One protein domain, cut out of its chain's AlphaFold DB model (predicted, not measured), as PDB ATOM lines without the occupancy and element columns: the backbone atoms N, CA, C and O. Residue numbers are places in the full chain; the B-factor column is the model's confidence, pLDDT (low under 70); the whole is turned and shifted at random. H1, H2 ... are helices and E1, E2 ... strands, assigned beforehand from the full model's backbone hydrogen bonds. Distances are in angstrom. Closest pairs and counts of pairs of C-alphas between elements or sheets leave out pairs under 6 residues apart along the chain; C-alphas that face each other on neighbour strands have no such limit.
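Overview. This is residues 3 to 64 of the 150 residues of an uncharacterized protein of Gemmatimonadetes bacterium (UniProt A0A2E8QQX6). With little regular structure, this is a fold mostly of loops, with a small hairpin of strands E1 and E2 at its middle and short helix H1 beside E2. The long stretch of residues 14 to 49 runs out in a wide loop to Gly 25, at the opposite end from H1. The 62 printed residues, in the order H1, E1, E2, are mixed in class, with 14 in named elements. The whole is compact, with a radius of gyration of the C-alphas of 11.0 A and spans of 34 by 24 by 21 A.

Arrangement. E1, residues 50 to 53, and E2, residues 59 to 63, form an antiparallel hairpin at 164 degrees. N 50 and O 63, 2.8 A apart, are within hydrogen-bond range. Residues 3 to 4 pair antiparallel with residues 61 to 62 of E2. The closest C-alphas of H1, residues 9 to 13, and E2 are those of Ile 12 and Val 59, 7.0 A apart. In H1, 0 of 1 O i to N i+4 pairs and 1 of 2 O i to N i+3 pairs are within range.

Along the chain. E1 is 10.2 A long, E2 11.5 A and H1 6.9 A. C-alpha 9 is at (56.113, 40.046, 20.815), C-alpha 63 at (47.925, 44.818, 10.247).

Size, cuts and confidence. The C-alphas farthest apart, of Glu 7 and Gly 25, are 34.0 A apart. The link from H1 to E1 is long, that from E1 to E2 tight. The printed part has no cut, and no printed residue is under 70 in pLDDT.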
ATOM      1  N   ILE A   3      51.782  45.339  13.494       86.81
ATOM      2  CA  ILE A   3      52.442  44.641  14.603       86.81
ATOM      3  C   ILE A   3      53.000  43.319  14.064       86.81
ATOM      4  O   ILE A   3      52.258  42.520  13.494       86.81
ATOM      5  N   THR A   4      54.290  43.060  14.255       86.31
ATOM      6  CA  THR A   4      54.933  41.774  13.928       86.31
ATOM      7  C   THR A   4      55.519  41.136  15.189       86.31
ATOM      8  O   THR A   4      55.768  41.829  16.176       86.31
ATOM      9  N   VAL A   5      55.731  39.814  15.182       84.88
ATOM     10  CA  VAL A   5      56.340  39.101  16.328       84.88
ATOM     11  C   VAL A   5      57.745  39.623  16.615       84.88
ATOM     12  O   VAL A   5      58.140  39.692  17.773       84.88
ATOM     13  N   GLU A   6      58.473  39.988  15.561       80.44
ATOM     14  CA  GLU A   6      59.850  40.475  15.631       80.44
ATOM     15  C   GLU A   6      59.933  41.858  16.287       80.44
ATOM     16  O   GLU A   6      60.854  42.118  17.054       80.44
ATOM     17  N   GLU A   7      58.962  42.736  16.017       82.75
ATOM     18  CA  GLU A   7      58.951  44.103  16.547       82.75
ATOM     19  C   GLU A   7      58.296  44.189  17.929       82.75
ATOM     20  O   GLU A   7      58.746  44.948  18.783       82.75
ATOM     21  N   GLN A   8      57.197  43.459  18.147       85.62
ATOM     22  CA  GLN A   8      56.365  43.598  19.345       85.62
ATOM     23  C   GLN A   8      55.760  42.251  19.783       85.62
ATOM     24  O   GLN A   8      54.568  41.990  19.565       85.62
ATOM     25  N   PRO A   9      56.547  41.393  20.453       82.81
ATOM     26  CA  PRO A   9      56.113  40.046  20.815       82.81
ATOM     27  C   PRO A   9      54.952  40.038  21.821       82.81
ATOM     28  O   PRO A   9      54.026  39.238  21.683       82.81
ATOM     29  N   GLU A  10      54.953  40.947  22.801       83.19
ATOM     30  CA  GLU A  10      53.899  41.024  23.824       83.19
ATOM     31  C   GLU A  10      52.572  41.552  23.263       83.19
ATOM     32  O   GLU A  10      51.500  41.029  23.574       83.19
ATOM     33  N   SER A  11      52.621  42.547  22.373       83.81
ATOM     34  CA  SER A  11      51.423  43.104  21.735       83.81
ATOM     35  C   SER A  11      50.703  42.068  20.874       83.81
ATOM     36  O   SER A  11      49.472  42.040  20.840       83.81
ATOM     37  N   ILE A  12      51.448  41.178  20.209       87.31
ATOM     38  CA  ILE A  12      50.856  40.167  19.331       87.31
ATOM     39  C   ILE A  12      50.073  39.097  20.091       87.31
ATOM     40  O   ILE A  12      49.089  38.579  19.558       87.31
ATOM     41  N   LYS A  13      50.450  38.790  21.341       86.00
ATOM     42  CA  LYS A  13      49.757  37.782  22.162       86.00
ATOM     43  C   LYS A  13      48.275  38.111  22.341       86.00
ATOM     44  O   LYS A  13      47.458  37.195  22.403       86.00
ATOM     45  N   ARG A  14      47.910  39.398  22.327       89.75
ATOM     46  CA  ARG A  14      46.510  39.852  22.405       89.75
ATOM     47  C   ARG A  14      45.659  39.315  21.260       89.75
ATOM     48  O   ARG A  14      44.476  39.077  21.454       89.75
ATOM     49  N   TYR A  15      46.260  39.066  20.099       89.25
ATOM     50  CA  TYR A  15      45.581  38.573  18.900       89.25
ATOM     51  C   TYR A  15      45.594  37.045  18.773       89.25
ATOM     52  O   TYR A  15      45.056  36.519  17.806       89.25
ATOM     53  N   SER A  16      46.156  36.317  19.747       87.56
ATOM     54  CA  SER A  16      46.228  34.844  19.740       87.56
ATOM     55  C   SER A  16      44.865  34.142  19.649       87.56
ATOM     56  O   SER A  16      44.788  33.003  19.197       87.56
ATOM     57  N   HIS A  17      43.788  34.826  20.042       90.50
ATOM     58  CA  HIS A  17      42.417  34.331  19.941       90.50
ATOM     59  C   HIS A  17      41.877  34.314  18.498       90.50
ATOM     60  O   HIS A  17      40.895  33.621  18.215       90.50
ATOM     61  N   ILE A  18      42.485  35.072  17.578       90.00
ATOM     62  CA  ILE A  18      42.069  35.117  16.177       90.00
ATOM     63  C   ILE A  18      42.510  33.822  15.506       90.00
ATOM     64  O   ILE A  18      43.683  33.466  15.514       90.00
ATOM     65  N   LYS A  19      41.554  33.104  14.918       89.06
ATOM     66  CA  LYS A  19      41.812  31.790  14.333       89.06
ATOM     67  C   LYS A  19      42.199  31.899  12.863       89.06
ATOM     68  O   LYS A  19      41.633  32.674  12.091       89.06
ATOM     69  N   ARG A  20      43.132  31.038  12.460       91.19
ATOM     70  CA  ARG A  20      43.395  30.735  11.053       91.19
ATOM     71  C   ARG A  20      42.158  30.092  10.429       91.19
ATOM     72  O   ARG A  20      41.534  29.233  11.049       91.19
ATOM     73  N   ILE A  21      41.864  30.443   9.181       90.81
ATOM     74  CA  ILE A  21      40.839  29.755   8.394       90.81
ATOM     75  C   ILE A  21      41.181  28.262   8.232       90.81
ATOM     76  O   ILE A  21      42.325  27.900   7.937       90.81
ATOM     77  N   ARG A  22      40.190  27.392   8.440       86.12
ATOM     78  CA  ARG A  22      40.297  25.929   8.337       86.12
ATOM     79  C   ARG A  22      39.062  25.380   7.622       86.12
ATOM     80  O   ARG A  22      37.995  25.970   7.736       86.12
ATOM     81  N   GLY A  23      39.212  24.257   6.923       83.00
ATOM     82  CA  GLY A  23      38.127  23.594   6.194       83.00
ATOM     83  C   GLY A  23      38.400  23.465   4.695       83.00
ATOM     84  O   GLY A  23      39.291  24.115   4.148       83.00
ATOM     85  N   VAL A  24      37.637  22.596   4.034       76.38
ATOM     86  CA  VAL A  24      37.674  22.404   2.578       76.38
ATOM     87  C   VAL A  24      36.710  23.402   1.928       76.38
ATOM     88  O   VAL A  24      35.625  23.636   2.446       76.38
ATOM     89  N   GLY A  25      37.107  24.024   0.813       82.31
ATOM     90  CA  GLY A  25      36.252  24.951   0.050       82.31
ATOM     91  C   GLY A  25      36.185  26.395   0.570       82.31
ATOM     92  O   GLY A  25      35.648  27.263  -0.115       82.31
ATOM     93  N   VAL A  26      36.777  26.694   1.730       85.38
ATOM     94  CA  VAL A  26      36.797  28.052   2.297       85.38
ATOM     95  C   VAL A  26      37.878  28.928   1.654       85.38
ATOM     96  O   VAL A  26      39.041  28.533   1.508       85.38
ATOM     97  N   LYS A  27      37.505  30.150   1.261       89.31
ATOM     98  CA  LYS A  27      38.418  31.112   0.627       89.31
ATOM     99  C   LYS A  27      39.142  31.935   1.685       89.31
ATOM    100  O   LYS A  27      38.525  32.437   2.619       89.31
ATOM    101  N   ARG A  28      40.454  32.110   1.520       90.81
ATOM    102  CA  ARG A  28      41.253  32.977   2.401       90.81
ATOM    103  C   ARG A  28      41.222  34.415   1.909       90.81
ATOM    104  O   ARG A  28      41.151  34.647   0.707       90.81
ATOM    105  N   CYS A  29      41.380  35.352   2.837       92.00
ATOM    106  CA  CYS A  29      41.500  36.775   2.543       92.00
ATOM    107  C   CYS A  29      42.653  37.083   1.577       92.00
ATOM    108  O   CYS A  29      42.442  37.741   0.569       92.00
ATOM    109  N   GLY A  30      43.870  36.604   1.851       87.50
ATOM    110  CA  GLY A  30      44.975  36.755   0.901       87.50
ATOM    111  C   GLY A  30      45.602  38.156   0.812       87.50
ATOM    112  O   GLY A  30      46.550  38.329   0.046       87.50
ATOM    113  N   ALA A  31      45.127  39.133   1.593       90.12
ATOM    114  CA  ALA A  31      45.743  40.458   1.705       90.12
ATOM    115  C   ALA A  31      47.219  40.355   2.102       90.12
ATOM    116  O   ALA A  31      47.581  39.492   2.906       90.12
ATOM    117  N   ARG A  32      48.079  41.211   1.551       89.88
ATOM    118  CA  ARG A  32      49.522  41.185   1.826       89.88
ATOM    119  C   ARG A  32      49.887  42.243   2.852       89.88
ATOM    120  O   ARG A  32      49.359  43.346   2.818       89.88
ATOM    121  N   LEU A  33      50.824  41.907   3.726       87.38
ATOM    122  CA  LEU A  33      51.480  42.885   4.581       87.38
ATOM    123  C   LEU A  33      52.551  43.625   3.769       87.38
ATOM    124  O   LEU A  33      53.398  42.992   3.128       87.38
ATOM    125  N   ASP A  34      52.535  44.956   3.826       83.00
ATOM    126  CA  ASP A  34      53.408  45.826   3.036       83.00
ATOM    127  C   ASP A  34      54.880  45.421   3.065       83.00
ATOM    128  O   ASP A  34      55.470  45.197   4.124       83.00
ATOM    129  N   ARG A  35      55.484  45.375   1.869       80.94
ATOM    130  CA  ARG A  35      56.908  45.060   1.643       80.94
ATOM    131  C   ARG A  35      57.357  43.710   2.219       80.94
ATOM    132  O   ARG A  35      58.552  43.459   2.329       80.94
ATOM    133  N   THR A  36      56.422  42.815   2.531       83.12
ATOM    134  CA  THR A  36      56.711  41.449   2.977       83.12
ATOM    135  C   THR A  36      55.991  40.421   2.106       83.12
ATOM    136  O   THR A  36      55.072  40.733   1.348       83.12
ATOM    137  N   ARG A  37      56.410  39.157   2.209       84.25
ATOM    138  CA  ARG A  37      55.686  38.019   1.613       84.25
ATOM    139  C   ARG A  37      54.574  37.493   2.530       84.25
ATOM    140  O   ARG A  37      53.968  36.473   2.213       84.25
ATOM    141  N   THR A  38      54.326  38.152   3.658       88.19
ATOM    142  CA  THR A  38      53.361  37.721   4.666       88.19
ATOM    143  C   THR A  38      51.942  38.010   4.186       88.19
ATOM    144  O   THR A  38      51.652  39.091   3.675       88.19
ATOM    145  N   VAL A  39      51.057  37.021   4.325       92.00
ATOM    146  CA  VAL A  39      49.702  37.054   3.761       92.00
ATOM    147  C   VAL A  39      48.664  36.791   4.846       92.00
ATOM    148  O   VAL A  39      48.876  35.959   5.727       92.00
ATOM    149  N   CYS A  40      47.522  37.470   4.767       93.25
ATOM    150  CA  CYS A  40      46.393  37.256   5.652       93.25
ATOM    151  C   CYS A  40      45.846  35.838   5.474       93.25
ATOM    152  O   CYS A  40      45.531  35.380   4.371       93.25
ATOM    153  N   THR A  41      45.704  35.151   6.597       93.12
ATOM    154  CA  THR A  41      45.269  33.750   6.672       93.12
ATOM    155  C   THR A  41      43.894  33.603   7.324       93.12
ATOM    156  O   THR A  41      43.490  32.493   7.669       93.12
ATOM    157  N   ARG A  42      43.175  34.718   7.488       92.69
ATOM    158  CA  ARG A  42      41.762  34.741   7.875       92.69
ATOM    159  C   ARG A  42      40.862  34.419   6.681       92.69
ATOM    160  O   ARG A  42      41.320  34.332   5.536       92.69
ATOM    161  N   GLU A  43      39.585  34.225   6.975       91.81
ATOM    162  CA  GLU A  43      38.527  34.027   5.989       91.81
ATOM    163  C   GLU A  43      38.362  35.227   5.052       91.81
ATOM    164  O   GLU A  43      38.664  36.366   5.411       91.81
ATOM    165  N   LEU A  44      37.943  34.972   3.814       90.56
ATOM    166  CA  LEU A  44      37.595  36.023   2.867       90.56
ATOM    167  C   LEU A  44      36.396  36.826   3.398       90.56
ATOM    168  O   LEU A  44      35.398  36.244   3.795       90.56
ATOM    169  N   GLY A  45      36.493  38.159   3.392       87.25
ATOM    170  CA  GLY A  45      35.441  39.026   3.940       87.25
ATOM    171  C   GLY A  45      35.420  39.107   5.470       87.25
ATOM    172  O   GLY A  45      34.432  39.555   6.042       87.25
ATOM    173  N   HIS A  46      36.492  38.672   6.147       88.06
ATOM    174  CA  HIS A  46      36.623  38.839   7.594       88.06
ATOM    175  C   HIS A  46      36.572  40.320   8.006       88.06
ATOM    176  O   HIS A  46      37.082  41.190   7.303       88.06
ATOM    177  N   ASN A  47      35.990  40.581   9.177       86.06
ATOM    178  CA  ASN A  47      35.974  41.910   9.782       86.06
ATOM    179  C   ASN A  47      37.167  42.095  10.733       86.06
ATOM    180  O   ASN A  47      37.554  41.171  11.466       86.06
ATOM    181  N   GLY A  48      37.712  43.311  10.756       87.81
ATOM    182  CA  GLY A  48      38.820  43.707  11.625       87.81
ATOM    183  C   GLY A  48      40.203  43.496  10.996       87.81
ATOM    184  O   GLY A  48      40.318  43.414   9.771       87.81
ATOM    185  N   PRO A  49      41.264  43.404  11.814       91.38
ATOM    186  CA  PRO A  49      42.631  43.415  11.316       91.38
ATOM    187  C   PRO A  49      42.951  42.162  10.499       91.38
ATOM    188  O   PRO A  49      42.460  41.053  10.760       91.38
ATOM    189  N   HIS A  50      43.838  42.322   9.524       93.44
ATOM    190  CA  HIS A  50      44.467  41.212   8.831       93.44
ATOM    191  C   HIS A  50      45.465  40.530   9.754       93.44
ATOM    192  O   HIS A  50      46.242  41.177  10.451       93.44
ATOM    193  N   VAL A  51      45.442  39.198   9.743       93.81
ATOM    194  CA  VAL A  51      46.288  38.377  10.610       93.81
ATOM    195  C   VAL A  51      46.958  37.286   9.791       93.81
ATOM    196  O   VAL A  51      46.308  36.528   9.056       93.81
ATOM    197  N   ALA A  52      48.272  37.183   9.941       94.19
ATOM    198  CA  ALA A  52      49.059  36.081   9.426       94.19
ATOM    199  C   ALA A  52      49.397  35.102  10.546       94.19
ATOM    200  O   ALA A  52      49.821  35.498  11.633       94.19
ATOM    201  N   HIS A  53      49.246  33.818  10.236       94.25
ATOM    202  CA  HIS A  53      49.618  32.726  11.118       94.25
ATOM    203  C   HIS A  53      50.819  31.971  10.544       94.25
ATOM    204  O   HIS A  53      50.861  31.694   9.343       94.25
ATOM    205  N   GLY A  54      51.766  31.627  11.411       87.31
ATOM    206  CA  GLY A  54      52.910  30.774  11.116       87.31
ATOM    207  C   GLY A  54      52.612  29.296  11.368       87.31
ATOM    208  O   GLY A  54      51.466  28.834  11.266       87.31
ATOM    209  N   LEU A  55      53.663  28.550  11.715       79.19
ATOM    210  CA  LEU A  55      53.559  27.150  12.119       79.19
ATOM    211  C   LEU A  55      52.614  27.009  13.331       79.19
ATOM    212  O   LEU A  55      52.468  27.929  14.137       79.19
ATOM    213  N   LEU A  56      51.905  25.880  13.421       82.25
ATOM    214  CA  LEU A  56      50.961  25.577  14.513       82.25
ATOM    215  C   LEU A  56      49.833  26.607  14.726       82.25
ATOM    216  O   LEU A  56      49.208  26.649  15.778       82.25
ATOM    217  N   SER A  57      49.493  27.405  13.708       84.88
ATOM    218  CA  SER A  57      48.474  28.467  13.809       84.88
ATOM    219  C   SER A  57      48.828  29.592  14.794       84.88
ATOM    220  O   SER A  57      47.930  30.304  15.232       84.88
ATOM    221  N   ARG A  58      50.109  29.792  15.125       88.69
ATOM    222  CA  ARG A  58      50.552  30.929  15.943       88.69
ATOM    223  C   ARG A  58      50.480  32.229  15.143       88.69
ATOM    224  O   ARG A  58      50.885  32.254  13.985       88.69
ATOM    225  N   VAL A  59      50.009  33.314  15.756       91.44
ATOM    226  CA  VAL A  59      49.985  34.646  15.128       91.44
ATOM    227  C   VAL A  59      51.407  35.195  14.987       91.44
ATOM    228  O   VAL A  59      52.137  35.266  15.974       91.44
ATOM    229  N   ILE A  60      51.785  35.587  13.766       92.62
ATOM    230  CA  ILE A  60      53.119  36.127  13.438       92.62
ATOM    231  C   ILE A  60      53.096  37.604  13.029       92.62
ATOM    232  O   ILE A  60      54.087  38.308  13.210       92.62
ATOM    233  N   ALA A  61      51.972  38.081  12.489       92.56
ATOM    234  CA  ALA A  61      51.796  39.475  12.103       92.56
ATOM    235  C   ALA A  61      50.318  39.873  12.102       92.56
ATOM    236  O   ALA A  61      49.450  39.059  11.772       92.56
ATOM    237  N   VAL A  62      50.058  41.136  12.430       92.69
ATOM    238  CA  VAL A  62      48.741  41.777  12.459       92.69
ATOM    239  C   VAL A  62      48.852  43.158  11.809       92.69
ATOM    240  O   VAL A  62      49.773  43.913  12.124       92.69
ATOM    241  N   TRP A  63      47.951  43.500  10.889       92.56
ATOM    242  CA  TRP A  63      47.925  44.818  10.247       92.56
ATOM    243  C   TRP A  63      46.524  45.229   9.805       92.56
ATOM    244  O   TRP A  63      45.676  44.382   9.544       92.56
ATOM    245  N   ASP A  64      46.309  46.533   9.663       87.50
ATOM    246  CA  ASP A  64      45.083  47.085   9.084       87.50
ATOM    247  C   ASP A  64      45.361  47.583   7.669       87.50
ATOM    248  O   ASP A  64      46.274  48.390   7.473       87.50
TER     249      ASP A  64